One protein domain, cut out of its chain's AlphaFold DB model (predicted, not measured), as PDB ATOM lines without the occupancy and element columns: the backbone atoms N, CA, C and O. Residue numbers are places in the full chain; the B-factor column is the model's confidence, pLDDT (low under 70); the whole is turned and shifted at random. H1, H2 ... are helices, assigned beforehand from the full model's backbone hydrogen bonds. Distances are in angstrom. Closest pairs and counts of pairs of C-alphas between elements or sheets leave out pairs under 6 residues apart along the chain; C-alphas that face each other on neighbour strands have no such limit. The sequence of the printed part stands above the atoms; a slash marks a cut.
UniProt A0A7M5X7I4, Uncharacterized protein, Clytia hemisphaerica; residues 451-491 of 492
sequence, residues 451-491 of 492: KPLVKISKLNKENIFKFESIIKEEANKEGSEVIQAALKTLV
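Overview. This is residues 451 to 491 of the 492 residues of an uncharacterized protein of Clytia hemisphaerica (UniProt A0A7M5X7I4). One long helix, H1, makes the length of a rod, and after its last residue, Glu 478, the backbone folds back through a tight link into a short helix, H2, like a hook. Residues 451 to 467 of H1 stick out as a free arm. The printed part has 41 residues, with two named helices, H1 then H2, and no named strand: all helix. It is only just loose, close to extended, with a radius of gyration of the C-alphas of 13.3 A and spans of 42 by 18 by 6 A.

Along the chain. H1, residues 451 to 478, begins at C-alpha 451 (56.363, 6.443, 12.754) and is 41.0 A long from first to last C-alpha. H2, residues 481 to 489, is 13.1 A long and ends at C-alpha 489 (29.863, -9.048, 24.389).

Arrangement. H1 and H2 are close but not clearly touching, the closest C-alphas being those of Ala 475 and Ile 483, 5.9 A apart. They run opposite ways at a shallow tilt of 25 degrees. Every O i to N i+4 pair of H1 is within hydrogen-bond range; in H2, 4 of 5 are.

Size, cuts and confidence. The C-alphas farthest apart, of Lys 451 and Gly 479, are 42.6 A apart. The printed part has no cut, and the link from H1 to H2 is tight. Residues 475 to 491 have pLDDT under 70.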
ATOM      1  N   LYS A 451      57.124   6.211  13.997       83.38
ATOM      2  CA  LYS A 451      56.363   6.443  12.754       83.38
ATOM      3  C   LYS A 451      55.579   5.205  12.271       83.38
ATOM      4  O   LYS A 451      54.366   5.327  12.067       83.38
ATOM      5  N   PRO A 452      56.196   4.020  12.085       90.62
ATOM      6  CA  PRO A 452      55.467   2.817  11.700       90.62
ATOM      7  C   PRO A 452      54.488   2.350  12.783       90.62
ATOM      8  O   PRO A 452      53.385   1.942  12.427       90.62
ATOM      9  N   LEU A 453      54.807   2.479  14.078       88.31
ATOM     10  CA  LEU A 453      53.878   2.133  15.167       88.31
ATOM     11  C   LEU A 453      52.592   2.967  15.136       88.31
ATOM     12  O   LEU A 453      51.495   2.417  15.244       88.31
ATOM     13  N   VAL A 454      52.702   4.282  14.929       90.06
ATOM     14  CA  VAL A 454      51.535   5.171  14.786       90.06
ATOM     15  C   VAL A 454      50.701   4.775  13.567       90.06
ATOM     16  O   VAL A 454      49.471   4.737  13.642       90.06
ATOM     17  N   LYS A 455      51.353   4.414  12.454       90.75
ATOM     18  CA  LYS A 455      50.665   3.946  11.243       90.75
ATOM     19  C   LYS A 455      49.927   2.625  11.476       90.75
ATOM     20  O   LYS A 455      48.767   2.522  11.088       90.75
ATOM     21  N   ILE A 456      50.559   1.650  12.132       91.81
ATOM     22  CA  ILE A 456      49.933   0.366  12.492       91.81
ATOM     23  C   ILE A 456      48.740   0.603  13.421       91.81
ATOM     24  O   ILE A 456      47.665   0.070  13.177       91.81
ATOM     25  N   SER A 457      48.893   1.451  14.440       91.12
ATOM     26  CA  SER A 457      47.805   1.802  15.361       91.12
ATOM     27  C   SER A 457      46.608   2.418  14.627       91.12
ATOM     28  O   SER A 457      45.463   2.028  14.866       91.12
ATOM     29  N   LYS A 458      46.859   3.325  13.672       90.56
ATOM     30  CA  LYS A 458      45.809   3.924  12.840       90.56
ATOM     31  C   LYS A 458      45.117   2.887  11.949       90.56
ATOM     32  O   LYS A 458      43.892   2.822  11.949       90.56
ATOM     33  N   LEU A 459      45.888   2.047  11.255       91.44
ATOM     34  CA  LEU A 459      45.352   0.981  10.400       91.44
ATOM     35  C   LEU A 459      44.538  -0.041  11.200       91.44
ATOM     36  O   LEU A 459      43.479  -0.467  10.750       91.44
ATOM     37  N   ASN A 460      44.983  -0.399  12.405       88.94
ATOM     38  CA  ASN A 460      44.242  -1.302  13.280       88.94
ATOM     39  C   ASN A 460      42.901  -0.695  13.698       88.94
ATOM     40  O   ASN A 460      41.887  -1.380  13.618       88.94
ATOM     41  N   LYS A 461      42.858   0.593  14.066       89.62
ATOM     42  CA  LYS A 461      41.592   1.287  14.369       89.62
ATOM     43  C   LYS A 461      40.653   1.330  13.162       89.62
ATOM     44  O   LYS A 461      39.463   1.071  13.310       89.62
ATOM     45  N   GLU A 462      41.179   1.627  11.976       90.69
ATOM     46  CA  GLU A 462      40.393   1.635  10.734       90.69
ATOM     47  C   GLU A 462      39.845   0.241  10.393       90.69
ATOM     48  O   GLU A 462      38.688   0.112   9.995       90.69
ATOM     49  N   ASN A 463      40.649  -0.809  10.580       89.69
ATOM     50  CA  ASN A 463      40.226  -2.189  10.361       89.69
ATOM     51  C   ASN A 463      39.153  -2.620  11.364       89.69
ATOM     52  O   ASN A 463      38.150  -3.187  10.943       89.69
ATOM     53  N   ILE A 464      39.318  -2.308  12.654       88.25
ATOM     54  CA  ILE A 464      38.303  -2.575  13.687       88.25
ATOM     55  C   ILE A 464      36.978  -1.907  13.300       88.25
ATOM     56  O   ILE A 464      35.953  -2.578  13.251       88.25
ATOM     57  N   PHE A 465      37.005  -0.628  12.913       87.81
ATOM     58  CA  PHE A 465      35.800   0.096  12.499       87.81
ATOM     59  C   PHE A 465      35.113  -0.530  11.271       87.81
ATOM     60  O   PHE A 465      33.885  -0.633  11.215       87.81
ATOM     61  N   LYS A 466      35.896  -0.981  10.281       85.31
ATOM     62  CA  LYS A 466      35.367  -1.704   9.114       85.31
ATOM     63  C   LYS A 466      34.741  -3.039   9.509       85.31
ATOM     64  O   LYS A 466      33.639  -3.325   9.054       85.31
ATOM     65  N   PHE A 467      35.400  -3.828  10.361       83.19
ATOM     66  CA  PHE A 467      34.854  -5.100  10.838       83.19
ATOM     67  C   PHE A 467      33.556  -4.895  11.619       83.19
ATOM     68  O   PHE A 467      32.570  -5.559  11.323       83.19
ATOM     69  N   GLU A 468      33.504  -3.928  12.536       82.19
ATOM     70  CA  GLU A 468      32.272  -3.591  13.256       82.19
ATOM     71  C   GLU A 468      31.131  -3.196  12.312       82.19
ATOM     72  O   GLU A 468      29.977  -3.554  12.552       82.19
ATOM     73  N   SER A 469      31.441  -2.468  11.237       82.19
ATOM     74  CA  SER A 469      30.450  -2.049  10.240       82.19
ATOM     75  C   SER A 469      29.919  -3.239   9.433       82.19
ATOM     76  O   SER A 469      28.709  -3.365   9.273       82.19
ATOM     77  N   ILE A 470      30.803  -4.143   8.992       81.75
ATOM     78  CA  ILE A 470      30.429  -5.366   8.260       81.75
ATOM     79  C   ILE A 470      29.565  -6.278   9.136       81.75
ATOM     80  O   ILE A 470      28.499  -6.705   8.700       81.75
ATOM     81  N   ILE A 471      29.970  -6.523  10.388       77.25
ATOM     82  CA  ILE A 471      29.207  -7.385  11.303       77.25
ATOM     83  C   ILE A 471      27.821  -6.776  11.578       77.25
ATOM     84  O   ILE A 471      26.828  -7.498  11.614       77.25
ATOM     85  N   LYS A 472      27.712  -5.444  11.720       75.88
ATOM     86  CA  LYS A 472      26.410  -4.760  11.854       75.88
ATOM     87  C   LYS A 472      25.535  -4.911  10.605       75.88
ATOM     88  O   LYS A 472      24.328  -5.107  10.740       75.88
ATOM     89  N   GLU A 473      26.107  -4.816   9.407       76.88
ATOM     90  CA  GLU A 473      25.363  -5.011   8.156       76.88
ATOM     91  C   GLU A 473      24.878  -6.455   7.975       76.88
ATOM     92  O   GLU A 473      23.732  -6.656   7.572       76.88
ATOM     93  N   GLU A 474      25.705  -7.458   8.284       71.56
ATOM     94  CA  GLU A 474      25.309  -8.872   8.214       71.56
ATOM     95  C   GLU A 474      24.258  -9.228   9.271       71.56
ATOM     96  O   GLU A 474      23.247  -9.850   8.940       71.56
ATOM     97  N   ALA A 475      24.406  -8.737  10.507       65.25
ATOM     98  CA  ALA A 475      23.409  -8.921  11.563       65.25
ATOM     99  C   ALA A 475      22.025  -8.366  11.173       65.25
ATOM    100  O   ALA A 475      20.997  -8.946  11.527       65.25
ATOM    101  N   ASN A 476      21.989  -7.264  10.415       67.69
ATOM    102  CA  ASN A 476      20.749  -6.674   9.905       67.69
ATOM    103  C   ASN A 476      20.153  -7.436   8.708       67.69
ATOM    104  O   ASN A 476      18.950  -7.336   8.477       67.69
ATOM    105  N   LYS A 477      20.962  -8.187   7.945       66.88
ATOM    106  CA  LYS A 477      20.501  -8.994   6.800       66.88
ATOM    107  C   LYS A 477      19.954 -10.358   7.216       66.88
ATOM    108  O   LYS A 477      19.001 -10.824   6.602       66.88
ATOM    109  N   GLU A 478      20.530 -10.988   8.239       59.38
ATOM    110  CA  GLU A 478      20.126 -12.337   8.665       59.38
ATOM    111  C   GLU A 478      19.002 -12.362   9.713       59.38
ATOM    112  O   GLU A 478      18.438 -13.422   9.971       59.38
ATOM    113  N   GLY A 479      18.642 -11.229  10.326       56.47
ATOM    114  CA  GLY A 479      17.576 -11.185  11.340       56.47
ATOM    115  C   GLY A 479      17.857 -12.053  12.579       56.47
ATOM    116  O   GLY A 479      16.927 -12.479  13.259       56.47
ATOM    117  N   SER A 480      19.130 -12.347  12.869       58.50
ATOM    118  CA  SER A 480      19.535 -13.274  13.928       58.50
ATOM    119  C   SER A 480      19.836 -12.537  15.239       58.50
ATOM    120  O   SER A 480      20.880 -11.894  15.387       58.50
ATOM    121  N   GLU A 481      18.943 -12.668  16.229       62.47
ATOM    122  CA  GLU A 481      19.132 -12.169  17.609       62.47
ATOM    123  C   GLU A 481      20.437 -12.677  18.255       62.47
ATOM    124  O   GLU A 481      21.024 -12.004  19.105       62.47
ATOM    125  N   VAL A 482      20.942 -13.835  17.811       61.56
ATOM    126  CA  VAL A 482      22.174 -14.465  18.313       61.56
ATOM    127  C   VAL A 482      23.420 -13.658  17.924       61.56
ATOM    128  O   VAL A 482      24.332 -13.503  18.739       61.56
ATOM    129  N   ILE A 483      23.448 -13.075  16.721       62.19
ATOM    130  CA  ILE A 483      24.578 -12.254  16.250       62.19
ATOM    131  C   ILE A 483      24.590 -10.899  16.971       62.19
ATOM    132  O   ILE A 483      25.651 -10.417  17.376       62.19
ATOM    133  N   GLN A 484      23.415 -10.310  17.230       61.69
ATOM    134  CA  GLN A 484      23.319  -9.071  18.011       61.69
ATOM    135  C   GLN A 484      23.723  -9.250  19.486       61.69
ATOM    136  O   GLN A 484      24.312  -8.339  20.075       61.69
ATOM    137  N   ALA A 485      23.455 -10.416  20.085       61.62
ATOM    138  CA  ALA A 485      23.896 -10.739  21.442       61.62
ATOM    139  C   ALA A 485      25.428 -10.916  21.531       61.62
ATOM    140  O   ALA A 485      26.059 -10.365  22.436       61.62
ATOM    141  N   ALA A 486      26.045 -11.599  20.562       60.84
ATOM    142  CA  ALA A 486      27.500 -11.763  20.499       60.84
ATOM    143  C   ALA A 486      28.239 -10.422  20.296       60.84
ATOM    144  O   ALA A 486      29.228 -10.152  20.978       60.84
ATOM    145  N   LEU A 487      27.702  -9.531  19.451       60.72
ATOM    146  CA  LEU A 487      28.219  -8.171  19.239       60.72
ATOM    147  C   LEU A 487      28.269  -7.331  20.527       60.72
ATOM    148  O   LEU A 487      29.227  -6.595  20.738       60.72
ATOM    149  N   LYS A 488      27.272  -7.453  21.414       62.44
ATOM    150  CA  LYS A 488      27.264  -6.747  22.712       62.44
ATOM    151  C   LYS A 488      28.339  -7.236  23.685       62.44
ATOM    152  O   LYS A 488      28.654  -6.515  24.626       62.44
ATOM    153  N   THR A 489      28.888  -8.430  23.473       58.62
ATOM    154  CA  THR A 489      29.863  -9.048  24.389       58.62
ATOM    155  C   THR A 489      31.312  -8.770  23.968       58.62
ATOM    156  O   THR A 489      32.203  -8.839  24.799       58.62
ATOM    157  N   LEU A 490      31.543  -8.407  22.699       53.97
ATOM    158  CA  LEU A 490      32.859  -8.095  22.112       53.97
ATOM    159  C   LEU A 490      33.320  -6.634  22.304       53.97
ATOM    160  O   LEU A 490      34.427  -6.291  21.905       53.97
ATOM    161  N   VAL A 491      32.469  -5.773  22.872       47.62
ATOM    162  CA  VAL A 491      32.735  -4.331  23.082       47.62
ATOM    163  C   VAL A 491      33.292  -4.031  24.494       47.62
ATOM    164  O   VAL A 491      33.549  -2.875  24.823       47.62
TER     165      VAL A 491